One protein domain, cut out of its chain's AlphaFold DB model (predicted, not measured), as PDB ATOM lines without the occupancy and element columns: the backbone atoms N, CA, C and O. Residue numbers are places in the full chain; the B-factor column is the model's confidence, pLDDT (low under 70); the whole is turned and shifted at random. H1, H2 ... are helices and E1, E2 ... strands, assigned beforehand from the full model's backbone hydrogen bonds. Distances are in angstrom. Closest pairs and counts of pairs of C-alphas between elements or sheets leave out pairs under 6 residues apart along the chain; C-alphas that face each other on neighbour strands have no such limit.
ATOM      1  N   CYS A  68     240.702 149.444 175.916       40.78
ATOM      2  CA  CYS A  68     239.832 149.011 174.817       40.78
ATOM      3  C   CYS A  68     240.054 147.533 174.463       40.78
ATOM      4  O   CYS A  68     239.095 146.790 174.264       40.78
ATOM      5  N   MET A  69     241.311 147.076 174.432       41.66
ATOM      6  CA  MET A  69     241.629 145.681 174.115       41.66
ATOM      7  C   MET A  69     241.311 144.688 175.242       41.66
ATOM      8  O   MET A  69     241.093 143.517 174.929       41.66
ATOM      9  N   SER A  70     241.275 145.109 176.514       34.03
ATOM     10  CA  SER A  70     240.954 144.229 177.654       34.03
ATOM     11  C   SER A  70     239.455 144.140 177.963       34.03
ATOM     12  O   SER A  70     239.015 143.168 178.571       34.03
ATOM     13  N   ARG A  71     238.652 145.114 177.512       41.12
ATOM     14  CA  ARG A  71     237.193 145.181 177.727       41.12
ATOM     15  C   ARG A  71     236.363 144.888 176.470       41.12
ATOM     16  O   ARG A  71     235.227 145.348 176.367       41.12
ATOM     17  N   ARG A  72     236.894 144.074 175.548       36.41
ATOM     18  CA  ARG A  72     236.227 143.643 174.300       36.41
ATOM     19  C   ARG A  72     234.737 143.261 174.436       36.41
ATOM     20  O   ARG A  72     233.993 143.670 173.555       36.41
ATOM     21  N   PRO A  73     234.253 142.579 175.500       44.31
ATOM     22  CA  PRO A  73     232.822 142.264 175.606       44.31
ATOM     23  C   PRO A  73     231.912 143.457 175.961       44.31
ATOM     24  O   PRO A  73     230.700 143.328 175.852       44.31
ATOM     25  N   PHE A  74     232.457 144.608 176.381       37.69
ATOM     26  CA  PHE A  74     231.663 145.777 176.791       37.69
ATOM     27  C   PHE A  74     231.682 146.920 175.774       37.69
ATOM     28  O   PHE A  74     230.669 147.584 175.626       37.69
ATOM     29  N   VAL A  75     232.811 147.157 175.096       41.50
ATOM     30  CA  VAL A  75     232.982 148.279 174.146       41.50
ATOM     31  C   VAL A  75     232.590 147.889 172.707       41.50
ATOM     32  O   VAL A  75     232.330 148.763 171.886       41.50
ATOM     33  N   GLY A  76     232.492 146.582 172.421       42.97
ATOM     34  CA  GLY A  76     232.121 146.039 171.113       42.97
ATOM     35  C   GLY A  76     233.225 146.155 170.056       42.97
ATOM     36  O   GLY A  76     234.243 146.829 170.244       42.97
ATOM     37  N   THR A  77     233.040 145.464 168.932       44.00
ATOM     38  CA  THR A  77     233.769 145.732 167.684       44.00
ATOM     39  C   THR A  77     232.993 146.753 166.833       44.00
ATOM     40  O   THR A  77     231.823 147.004 167.119       44.00
ATOM     41  N   PRO A  78     233.580 147.342 165.768       40.47
ATOM     42  CA  PRO A  78     232.875 148.278 164.876       40.47
ATOM     43  C   PRO A  78     231.581 147.736 164.243       40.47
ATOM     44  O   PRO A  78     230.854 148.495 163.607       40.47
ATOM     45  N   TRP A  79     231.324 146.434 164.390       40.03
ATOM     46  CA  TRP A  79     230.213 145.702 163.796       40.03
ATOM     47  C   TRP A  79     229.236 145.131 164.842       40.03
ATOM     48  O   TRP A  79     228.243 144.528 164.447       40.03
ATOM     49  N   ASP A  80     229.488 145.315 166.146       38.41
ATOM     50  CA  ASP A  80     228.642 144.784 167.227       38.41
ATOM     51  C   ASP A  80     227.664 145.835 167.785       38.41
ATOM     52  O   ASP A  80     228.055 146.958 168.114       38.41
ATOM     53  N   GLU A  81     226.410 145.436 168.020       43.22
ATOM     54  CA  GLU A  81     225.442 146.177 168.844       43.22
ATOM     55  C   GLU A  81     225.788 146.024 170.337       43.22
ATOM     56  O   GLU A  81     225.142 145.282 171.077       43.22
ATOM     57  N   SER A  82     226.840 146.690 170.814       42.69
ATOM     58  CA  SER A  82     227.106 146.747 172.257       42.69
ATOM     59  C   SER A  82     226.488 148.002 172.875       42.69
ATOM     60  O   SER A  82     226.533 149.088 172.303       42.69
ATOM     61  N   TYR A  83     225.940 147.867 174.081       38.97
ATOM     62  CA  TYR A  83     225.273 148.957 174.800       38.97
ATOM     63  C   TYR A  83     226.209 150.150 175.113       38.97
ATOM     64  O   TYR A  83     225.741 151.256 175.374       38.97
ATOM     65  N   PHE A  84     227.534 149.946 175.054       42.88
ATOM     66  CA  PHE A  84     228.548 150.994 175.227       42.88
ATOM     67  C   PHE A  84     229.312 151.343 173.934       42.88
ATOM     68  O   PHE A  84     230.222 152.174 173.990       42.88
ATOM     69  N   ALA A  85     228.968 150.752 172.782       48.81
ATOM     70  CA  ALA A  85     229.537 151.144 171.495       48.81
ATOM     71  C   ALA A  85     228.956 152.504 171.090       48.81
ATOM     72  O   ALA A  85     227.777 152.642 170.765       48.81
ATOM     73  N   ALA A  86     229.798 153.531 171.133       47.47
ATOM     74  CA  ALA A  86     229.475 154.832 170.574       47.47
ATOM     75  C   ALA A  86     229.391 154.734 169.036       47.47
ATOM     76  O   ALA A  86     230.055 153.896 168.422       47.47
ATOM     77  N   THR A  87     228.576 155.580 168.399       47.09
ATOM     78  CA  THR A  87     228.470 155.622 166.931       47.09
ATOM     79  C   THR A  87     229.844 155.876 166.300       47.09
ATOM     80  O   THR A  87     230.699 156.535 166.886       47.09
ATOM     81  N   TRP A  88     230.079 155.367 165.085       44.94
ATOM     82  CA  TRP A  88     231.411 155.321 164.451       44.94
ATOM     83  C   TRP A  88     232.124 156.674 164.251       44.94
ATOM     84  O   TRP A  88     233.305 156.703 163.915       44.94
ATOM     85  N   TYR A  89     231.429 157.791 164.469       48.09
ATOM     86  CA  TYR A  89     231.978 159.146 164.422       48.09
ATOM     87  C   TYR A  89     232.449 159.687 165.784       48.09
ATOM     88  O   TYR A  89     232.845 160.849 165.859       48.09
ATOM     89  N   MET A  90     232.380 158.901 166.863       46.50
ATOM     90  CA  MET A  90     232.702 159.364 168.216       46.50
ATOM     91  C   MET A  90     234.119 158.940 168.620       46.50
ATOM     92  O   MET A  90     234.387 157.768 168.877       46.50
ATOM     93  N   TYR A  91     235.035 159.905 168.704       49.41
ATOM     94  CA  TYR A  91     236.417 159.683 169.157       49.41
ATOM     95  C   TYR A  91     236.518 159.889 170.663       49.41
ATOM     96  O   TYR A  91     235.894 160.810 171.158       49.41
ATOM     97  N   PHE A  92     237.287 159.078 171.397       42.41
ATOM     98  CA  PHE A  92     237.521 159.294 172.833       42.41
ATOM     99  C   PHE A  92     238.726 160.234 173.063       42.41
ATOM    100  O   PHE A  92     239.776 159.972 172.469       42.41
ATOM    101  N   PRO A  93     238.646 161.266 173.934       54.16
ATOM    102  CA  PRO A  93     237.479 161.709 174.716       54.16
ATOM    103  C   PRO A  93     236.332 162.176 173.810       54.16
ATOM    104  O   PRO A  93     236.594 162.877 172.839       54.16
ATOM    105  N   PHE A  94     235.094 161.751 174.122       67.25
ATOM    106  CA  PHE A  94     233.937 161.763 173.212       67.25
ATOM    107  C   PHE A  94     233.777 163.093 172.461       67.25
ATOM    108  O   PHE A  94     233.296 164.081 173.015       67.25
ATOM    109  N   LEU A  95     234.172 163.101 171.189       69.94
ATOM    110  CA  LEU A  95     234.080 164.244 170.289       69.94
ATOM    111  C   LEU A  95     233.105 163.937 169.158       69.94
ATOM    112  O   LEU A  95     233.209 162.899 168.505       69.94
ATOM    113  N   THR A  96     232.195 164.874 168.912       72.19
ATOM    114  CA  THR A  96     231.289 164.869 167.757       72.19
ATOM    115  C   THR A  96     231.499 166.137 166.940       72.19
ATOM    116  O   THR A  96     231.764 167.204 167.500       72.19
ATOM    117  N   CYS A  97     231.448 166.014 165.617       78.69
ATOM    118  CA  CYS A  97     231.631 167.139 164.715       78.69
ATOM    119  C   CYS A  97     230.641 167.046 163.558       78.69
ATOM    120  O   CYS A  97     230.576 166.018 162.882       78.69
ATOM    121  N   GLU A  98     229.905 168.127 163.317       77.69
ATOM    122  CA  GLU A  98     228.935 168.220 162.232       77.69
ATOM    123  C   GLU A  98     229.156 169.500 161.432       77.69
ATOM    124  O   GLU A  98     229.324 170.592 161.981       77.69
ATOM    125  N   VAL A  99     229.113 169.348 160.108       83.38
ATOM    126  CA  VAL A  99     229.276 170.449 159.155       83.38
ATOM    127  C   VAL A  99     227.950 170.693 158.466       83.38
ATOM    128  O   VAL A  99     227.338 169.755 157.943       83.38
ATOM    129  N   LYS A 100     227.507 171.948 158.434       84.94
ATOM    130  CA  LYS A 100     226.311 172.361 157.687       84.94
ATOM    131  C   LYS A 100     226.617 173.616 156.888       84.94
ATOM    132  O   LYS A 100     227.464 174.408 157.267       84.94
ATOM    133  N   CYS A 101     225.907 173.808 155.784       75.38
ATOM    134  CA  CYS A 101     225.920 175.064 155.043       75.38
ATOM    135  C   CYS A 101     224.622 175.805 155.387       75.38
ATOM    136  O   CYS A 101     223.554 175.410 154.927       75.38
ATOM    137  N   GLY A 102     224.695 176.787 156.290       69.06
ATOM    138  CA  GLY A 102     223.568 177.662 156.648       69.06
ATOM    139  C   GLY A 102     222.518 177.098 157.621       69.06
ATOM    140  O   GLY A 102     221.568 177.803 157.940       69.06
ATOM    141  N   ALA A 103     222.674 175.870 158.126       82.38
ATOM    142  CA  ALA A 103     221.711 175.225 159.035       82.38
ATOM    143  C   ALA A 103     222.388 174.679 160.300       82.38
ATOM    144  O   ALA A 103     222.361 173.481 160.598       82.38
ATOM    145  N   LEU A 104     223.078 175.567 161.013       83.94
ATOM    146  CA  LEU A 104     223.921 175.200 162.148       83.94
ATOM    147  C   LEU A 104     223.120 174.590 163.313       83.94
ATOM    148  O   LEU A 104     223.622 173.720 164.014       83.94
ATOM    149  N   ASP A 105     221.842 174.951 163.454       82.81
ATOM    150  CA  ASP A 105     220.918 174.361 164.427       82.81
ATOM    151  C   ASP A 105     220.650 172.865 164.170       82.81
ATOM    152  O   ASP A 105     220.428 172.098 165.109       82.81
ATOM    153  N   ILE A 106     220.695 172.417 162.911       83.44
ATOM    154  CA  ILE A 106     220.596 170.995 162.560       83.44
ATOM    155  C   ILE A 106     221.860 170.254 163.005       83.44
ATOM    156  O   ILE A 106     221.745 169.176 163.590       83.44
ATOM    157  N   ALA A 107     223.046 170.833 162.774       82.56
ATOM    158  CA  ALA A 107     224.300 170.284 163.301       82.56
ATOM    159  C   ALA A 107     224.263 170.202 164.827       82.56
ATOM    160  O   ALA A 107     224.531 169.135 165.373       82.56
ATOM    161  N   ASP A 108     223.842 171.276 165.503       81.38
ATOM    162  CA  ASP A 108     223.745 171.333 166.963       81.38
ATOM    163  C   ASP A 108     222.848 170.211 167.510       81.38
ATOM    164  O   ASP A 108     223.229 169.521 168.456       81.38
ATOM    165  N   ARG A 109     221.686 169.959 166.890       78.50
ATOM    166  CA  ARG A 109     220.782 168.866 167.299       78.50
ATOM    167  C   ARG A 109     221.397 167.480 167.091       78.50
ATOM    168  O   ARG A 109     221.253 166.622 167.962       78.50
ATOM    169  N   GLN A 110     222.064 167.249 165.961       82.38
ATOM    170  CA  GLN A 110     222.690 165.956 165.643       82.38
ATOM    171  C   GLN A 110     223.869 165.649 166.574       82.38
ATOM    172  O   GLN A 110     223.977 164.550 167.128       82.38
ATOM    173  N   ASN A 111     224.692 166.662 166.817       82.31
ATOM    174  CA  ASN A 111     225.772 166.633 167.786       82.31
ATOM    175  C   ASN A 111     225.260 166.396 169.211       82.31
ATOM    176  O   ASN A 111     225.752 165.503 169.901       82.31
ATOM    177  N   ALA A 112     224.236 167.136 169.648       79.12
ATOM    178  CA  ALA A 112     223.653 166.981 170.979       79.12
ATOM    179  C   ALA A 112     223.052 165.587 171.193       79.12
ATOM    180  O   ALA A 112     223.215 165.006 172.267       79.12
ATOM    181  N   HIS A 113     222.393 165.025 170.176       78.62
ATOM    182  CA  HIS A 113     221.876 163.661 170.235       78.62
ATOM    183  C   HIS A 113     223.007 162.646 170.445       78.62
ATOM    184  O   HIS A 113     222.960 161.860 171.392       78.62
ATOM    185  N   SER A 114     224.049 162.720 169.617       76.88
ATOM    186  CA  SER A 114     225.203 161.821 169.702       76.88
ATOM    187  C   SER A 114     225.916 161.956 171.049       76.88
ATOM    188  O   SER A 114     226.106 160.965 171.753       76.88
ATOM    189  N   ALA A 115     226.227 163.184 171.476       75.62
ATOM    190  CA  ALA A 115     226.863 163.451 172.764       75.62
ATOM    191  C   ALA A 115     226.025 162.946 173.949       75.62
ATOM    192  O   ALA A 115     226.579 162.373 174.887       75.62
ATOM    193  N   THR A 116     224.694 163.070 173.888       78.06
ATOM    194  CA  THR A 116     223.793 162.545 174.928       78.06
ATOM    195  C   THR A 116     223.923 161.031 175.079       78.06
ATOM    196  O   THR A 116     223.943 160.539 176.208       78.06
ATOM    197  N   LEU A 117     224.040 160.283 173.978       75.94
ATOM    198  CA  LEU A 117     224.217 158.829 174.028       75.94
ATOM    199  C   LEU A 117     225.545 158.442 174.695       75.94
ATOM    200  O   LEU A 117     225.544 157.606 175.597       75.94
ATOM    201  N   ALA A 118     226.653 159.096 174.330       75.00
ATOM    202  CA  ALA A 118     227.949 158.833 174.965       75.00
ATOM    203  C   ALA A 118     227.963 159.206 176.451       75.00
ATOM    204  O   ALA A 118     228.376 158.401 177.286       75.00
ATOM    205  N   VAL A 119     227.468 160.397 176.804       76.62
ATOM    206  CA  VAL A 119     227.368 160.839 178.205       76.62
ATOM    207  C   VAL A 119     226.521 159.851 179.007       76.62
ATOM    208  O   VAL A 119     226.912 159.457 180.105       76.62
ATOM    209  N   ARG A 120     225.393 159.392 178.452       78.44
ATOM    210  CA  ARG A 120     224.533 158.395 179.096       78.44
ATOM    211  C   ARG A 120     225.263 157.071 179.328       78.44
ATOM    212  O   ARG A 120     225.178 156.546 180.434       78.44
ATOM    213  N   ALA A 121     226.003 156.565 178.343       76.19
ATOM    214  CA  ALA A 121     226.774 155.329 178.484       76.19
ATOM    215  C   ALA A 121     227.812 155.424 179.621       76.19
ATOM    216  O   ALA A 121     227.926 154.508 180.439       76.19
ATOM    217  N   VAL A 122     228.517 156.557 179.734       78.56
ATOM    218  CA  VAL A 122     229.469 156.797 180.836       78.56
ATOM    219  C   VAL A 122     228.752 156.893 182.182       78.56
ATOM    220  O   VAL A 122     229.196 156.287 183.156       78.56
ATOM    221  N   VAL A 123     227.621 157.601 182.250       78.75
ATOM    222  CA  VAL A 123     226.820 157.695 183.481       78.75
ATOM    223  C   VAL A 123     226.357 156.326 183.954       78.75
ATOM    224  O   VAL A 123     226.457 156.026 185.143       78.75
ATOM    225  N   GLU A 124     225.866 155.485 183.049       78.69
ATOM    226  CA  GLU A 124     225.410 154.142 183.399       78.69
ATOM    227  C   GLU A 124     226.573 153.260 183.877       78.69
ATOM    228  O   GLU A 124     226.437 152.585 184.897       78.69
ATOM    229  N   LEU A 125     227.755 153.364 183.257       80.44
ATOM    230  CA  LEU A 125     228.968 152.700 183.745       80.44
ATOM    231  C   LEU A 125     229.351 153.143 185.168       80.44
ATOM    232  O   LEU A 125     229.623 152.299 186.023       80.44
ATOM    233  N   PHE A 126     229.375 154.450 185.439       83.81
ATOM    234  CA  PHE A 126     229.749 154.976 186.756       83.81
ATOM    235  C   PHE A 126     228.703 154.667 187.837       83.81
ATOM    236  O   PHE A 126     229.075 154.429 188.986       83.81
ATOM    237  N   ARG A 127     227.417 154.582 187.467       81.06
ATOM    238  CA  ARG A 127     226.346 154.106 188.358       81.06
ATOM    239  C   ARG A 127     226.511 152.638 188.735       81.06
ATOM    240  O   ARG A 127     226.319 152.289 189.896       81.06
ATOM    241  N   LEU A 128     226.903 151.776 187.791       78.50
ATOM    242  CA  LEU A 128     227.139 150.351 188.073       78.50
ATOM    243  C   LEU A 128     228.228 150.142 189.135       78.50
ATOM    244  O   LEU A 128     228.131 149.221 189.943       78.50
ATOM    245  N   VAL A 129     229.235 151.018 189.168       90.94
ATOM    246  CA  VAL A 129     230.316 150.977 190.166       90.94
ATOM    247  C   VAL A 129     230.069 151.879 191.383       90.94
ATOM    248  O   VAL A 129     230.957 151.994 192.225       90.94
ATOM    249  N   LYS A 130     228.882 152.494 191.507       89.00
ATOM    250  CA  LYS A 130     228.495 153.410 192.600       89.00
ATOM    251  C   LYS A 130     229.437 154.614 192.777       89.00
ATOM    252  O   LYS A 130     229.732 155.023 193.903       89.00
ATOM    253  N   ARG A 131     229.956 155.156 191.669       89.94
ATOM    254  CA  ARG A 131     230.878 156.316 191.623       89.94
ATOM    255  C   ARG A 131     230.322 157.476 190.795       89.94
ATOM    256  O   ARG A 131     231.066 158.357 190.384       89.94
ATOM    257  N   GLU A 132     229.015 157.517 190.556       83.12
ATOM    258  CA  GLU A 132     228.347 158.543 189.745       83.12
ATOM    259  C   GLU A 132     228.593 159.983 190.223       83.12
ATOM    260  O   GLU A 132     228.576 160.907 189.413       83.12
ATOM    261  N   LYS A 133     228.899 160.173 191.512       84.50
ATOM    262  CA  LYS A 133     229.248 161.480 192.084       84.50
ATOM    263  C   LYS A 133     230.529 162.075 191.501       84.50
ATOM    264  O   LYS A 133     230.651 163.292 191.477       84.50
ATOM    265  N   GLU A 134     231.462 161.243 191.035       86.12
ATOM    266  CA  GLU A 134     232.743 161.708 190.482       86.12
ATOM    267  C   GLU A 134     232.599 162.382 189.123       86.12
ATOM    268  O   GLU A 134     233.411 163.224 188.771       86.12
ATOM    269  N   ILE A 135     231.581 161.996 188.354       85.56
ATOM    270  CA  ILE A 135     231.360 162.506 186.996       85.56
ATOM    271  C   ILE A 135     230.239 163.543 186.939       85.56
ATOM    272  O   ILE A 135     229.961 164.097 185.878       85.56
ATOM    273  N   ASN A 136     229.558 163.799 188.056       84.69
ATOM    274  CA  ASN A 136     228.507 164.802 188.127       84.69
ATOM    275  C   ASN A 136     229.098 166.189 187.844       84.69
ATOM    276  O   ASN A 136     230.013 166.616 188.539       84.69
ATOM    277  N   ARG A 137     228.536 166.906 186.862       83.06
ATOM    278  CA  ARG A 137     229.008 168.221 186.378       83.06
ATOM    279  C   ARG A 137     230.372 168.224 185.682       83.06
ATOM    280  O   ARG A 137     230.783 169.286 185.221       83.06
ATOM    281  N   GLU A 138     231.014 167.073 185.521       82.75
ATOM    282  CA  GLU A 138     232.245 166.955 184.743       82.75
ATOM    283  C   GLU A 138     231.934 166.863 183.249       82.75
ATOM    284  O   GLU A 138     231.017 166.155 182.828       82.75
ATOM    285  N   ILE A 139     232.699 167.580 182.424       80.56
ATOM    286  CA  ILE A 139     232.529 167.533 180.968       80.56
ATOM    287  C   ILE A 139     233.033 166.181 180.463       80.56
ATOM    288  O   ILE A 139     234.216 165.869 180.570       80.56
ATOM    289  N   LEU A 140     232.131 165.390 179.884       80.19
ATOM    290  CA  LEU A 140     232.440 164.048 179.379       80.19
ATOM    291  C   LEU A 140     232.507 163.989 177.853       80.19
ATOM    292  O   LEU A 140     233.113 163.068 177.307       80.19
ATOM    293  N   ALA A 141     231.881 164.946 177.166       78.94
ATOM    294  CA  ALA A 141     231.902 165.022 175.713       78.94
ATOM    295  C   ALA A 141     231.936 166.470 175.224       78.94
ATOM    296  O   ALA A 141     231.374 167.367 175.856       78.94
ATOM    297  N   PHE A 142     232.540 166.675 174.059       81.56
ATOM    298  CA  PHE A 142     232.475 167.930 173.322       81.56
ATOM    299  C   PHE A 142     231.755 167.724 171.994       81.56
ATOM    300  O   PHE A 142     231.835 166.661 171.370       81.56
ATOM    301  N   SER A 143     231.072 168.766 171.533       83.19
ATOM    302  CA  SER A 143     230.547 168.795 170.177       83.19
ATOM    303  C   SER A 143     230.875 170.087 169.462       83.19
ATOM    304  O   SER A 143     230.716 171.165 170.037       83.19
ATOM    305  N   VAL A 144     231.281 169.967 168.202       83.69
ATOM    306  CA  VAL A 144     231.621 171.092 167.337       83.69
ATOM    307  C   VAL A 144     230.662 171.125 166.157       83.69
ATOM    308  O   VAL A 144     230.563 170.168 165.390       83.69
ATOM    309  N   SER A 145     229.963 172.235 165.999       86.75
ATOM    310  CA  SER A 145     229.136 172.508 164.829       86.75
ATOM    311  C   SER A 145     229.781 173.645 164.059       86.75
ATOM    312  O   SER A 145     230.091 174.676 164.659       86.75
ATOM    313  N   HIS A 146     229.976 173.498 162.750       85.88
ATOM    314  CA  HIS A 146     230.538 174.593 161.961       85.88
ATOM    315  C   HIS A 146     229.943 174.739 160.558       85.88
ATOM    316  O   HIS A 146     229.463 173.777 159.949       85.88
ATOM    317  N   ASP A 147     230.003 175.971 160.055       86.94
ATOM    318  CA  ASP A 147     229.747 176.341 158.664       86.94
ATOM    319  C   ASP A 147     230.921 177.169 158.100       86.94
ATOM    320  O   ASP A 147     232.022 177.142 158.651       86.94
ATOM    321  N   CYS A 148     230.732 177.850 156.966       79.62
ATOM    322  CA  CYS A 148     231.781 178.653 156.324       79.62
ATOM    323  C   CYS A 148     232.140 179.949 157.074       79.62
ATOM    324  O   CYS A 148     233.128 180.590 156.729       79.62
ATOM    325  N   SER A 149     231.342 180.340 158.067       86.25
ATOM    326  CA  SER A 149     231.411 181.636 158.749       86.25
ATOM    327  C   SER A 149     231.438 181.527 160.275       86.25
ATOM    328  O   SER A 149     231.926 182.430 160.947       86.25
ATOM    329  N   ASN A 150     230.922 180.432 160.834       83.88
ATOM    330  CA  ASN A 150     230.710 180.260 162.261       83.88
ATOM    331  C   ASN A 150     231.168 178.879 162.736       83.88
ATOM    332  O   ASN A 150     230.967 177.862 162.070       83.88
ATOM    333  N   ILE A 151     231.711 178.848 163.952       86.69
ATOM    334  CA  ILE A 151     232.030 177.631 164.699       86.69
ATOM    335  C   ILE A 151     231.366 177.746 166.072       86.69
ATOM    336  O   ILE A 151     231.501 178.764 166.751       86.69
ATOM    337  N   ARG A 152     230.662 176.698 166.499       83.94
ATOM    338  CA  ARG A 152     230.075 176.569 167.838       83.94
ATOM    339  C   ARG A 152     230.630 175.330 168.516       83.94
ATOM    340  O   ARG A 152     230.635 174.250 167.930       83.94
ATOM    341  N   ILE A 153     231.077 175.490 169.756       85.50
ATOM    342  CA  ILE A 153     231.629 174.410 170.573       85.50
ATOM    343  C   ILE A 153     230.778 174.285 171.834       85.50
ATOM    344  O   ILE A 153     230.534 175.275 172.522       85.50
ATOM    345  N   TYR A 154     230.353 173.065 172.147       83.62
ATOM    346  CA  TYR A 154     229.563 172.750 173.335       83.62
ATOM    347  C   TYR A 154     230.266 171.695 174.181       83.62
ATOM    348  O   TYR A 154     230.807 170.728 173.645       83.62
ATOM    349  N   GLY A 155     230.219 171.864 175.502       84.12
ATOM    350  CA  GLY A 155     230.583 170.834 176.473       84.12
ATOM    351  C   GLY A 155     229.331 170.167 177.036       84.12
ATOM    352  O   GLY A 155     228.388 170.851 177.438       84.12
ATOM    353  N   HIS A 156     229.327 168.838 177.080       81.69
ATOM    354  CA  HIS A 156     228.230 168.024 177.597       81.69
ATOM    355  C   HIS A 156     228.670 167.340 178.888       81.69
ATOM    356  O   HIS A 156     229.675 166.628 178.917       81.69
ATOM    357  N   TYR A 157     227.903 167.547 179.953       84.75
ATOM    358  CA  TYR A 157     228.158 166.976 181.272       84.75
ATOM    359  C   TYR A 157     226.868 166.400 181.861       84.75
ATOM    360  O   TYR A 157     225.784 166.946 181.624       84.75
ATOM    361  N   PRO A 158     226.942 165.302 182.628       80.81
ATOM    362  CA  PRO A 158     225.774 164.745 183.278       80.81
ATOM    363  C   PRO A 158     225.449 165.514 184.556       80.81
ATOM    364  O   PRO A 158     226.326 166.028 185.250       80.81
ATOM    365  N   LEU A 159     224.161 165.569 184.882       76.75
ATOM    366  CA  LEU A 159     223.657 166.200 186.094       76.75
ATOM    367  C   LEU A 159     222.876 165.195 186.929       76.75
ATOM    368  O   LEU A 159     221.954 164.531 186.448       76.75
ATOM    369  N   GLU A 160     223.241 165.109 188.200       69.31
ATOM    370  CA  GLU A 160     222.501 164.362 189.204       69.31
ATOM    371  C   GLU A 160     221.261 165.173 189.629       69.31
ATOM    372  O   GLU A 160     221.371 166.223 190.258       69.31
ATOM    373  N   GLY A 161     220.067 164.710 189.241       60.62
ATOM    374  CA  GLY A 161     218.791 165.369 189.557       60.62
ATOM    375  C   GLY A 161     218.271 166.314 188.460       60.62
ATOM    376  O   GLY A 161     219.021 166.991 187.764       60.62
ATOM    377  N   LYS A 162     216.941 166.328 188.277       54.56
ATOM    378  CA  LYS A 162     216.186 166.983 187.185       54.56
ATOM    379  C   LYS A 162     216.174 168.527 187.235       54.56
ATOM    380  O   LYS A 162     215.104 169.129 187.129       54.56
TER     381      LYS A 162
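AT A GLANCE: This is residues 68 to 162 of the 258 residues of an uncharacterized protein of Valsa mali var. pyri (UniProt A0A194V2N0). A small sheet of three strands, E1, E2 and E3, has one long helix, H2, packed along one of its faces, while the short helix H1 and a long loop lie away from it, past the side of E1. Residues 104 to 122 of H2 cover the sheet, and its residues 123 to 128 reach beyond it. The printed part has 95 residues, 46 of them in named elements, under half, in the order H1 E1 H2 E2 E3; the class is mixed, helices and strands. The sheet, order E1 E2 E3, is mixed; the whole is flat, 43 by 34 by 18 A, and only just compact, close to loose, with a radius of gyration of the C-alphas of 14.6 A.

HOW THE PARTS SIT: The inner strand E2, residues 141 to 146, is parallel to edge strand E1, residues 95 to 99, at 13 degrees, with N 144 and O 96 2.9 A apart, within hydrogen-bond range. E2 and edge strand E3, residues 151 to 156, form an antiparallel hairpin at 163 degrees, with N 152 and O 145 2.8 A apart, also within range. H2, residues 104 to 128, is on the sheet at a height of 6.5 A, over E1 and E2, and runs along the strands, at 7 degrees to E2 on the local plane: two layers, a helix on one face of a sheet. The closest C-alphas of H2 and E2 are those of Ala 107 and Ser 145, 5.5 A apart. E1, H2 and E2 make a strand-helix-strand unit, two parallel neighbour strands with a helix between, its crossover right-handed. H1, residues 72 to 75, is not on the sheet and is apart from H2. Every O i to N i+4 pair of H2 is within hydrogen-bond range; H1 is too short for such a pair, and its one O i to N i+3 pair is not within range.

IN THESE COORDINATES: E2 spans 16.8 A, E3 16.5 A and E1 13.6 A. H2 spans 36.1 A, from C-alpha 104 at (223.921, 175.200, 162.148) to C-alpha 128 at (227.139, 150.351, 188.073). H1 spans 5.7 A, and E3 ends with C-alpha 156 at (228.230, 168.024, 177.597).

THE WHOLE: The two C-alphas farthest apart, of Lys 130 and Cys 148, are 44.3 A apart. The printed part has no cut. The links H1 to E1 and H2 to E2 are long, with 19 and 12 residues. Mean pLDDT of the printed part is 70.1; residues 68 to 95, 102 and 160 to 162 are under 70.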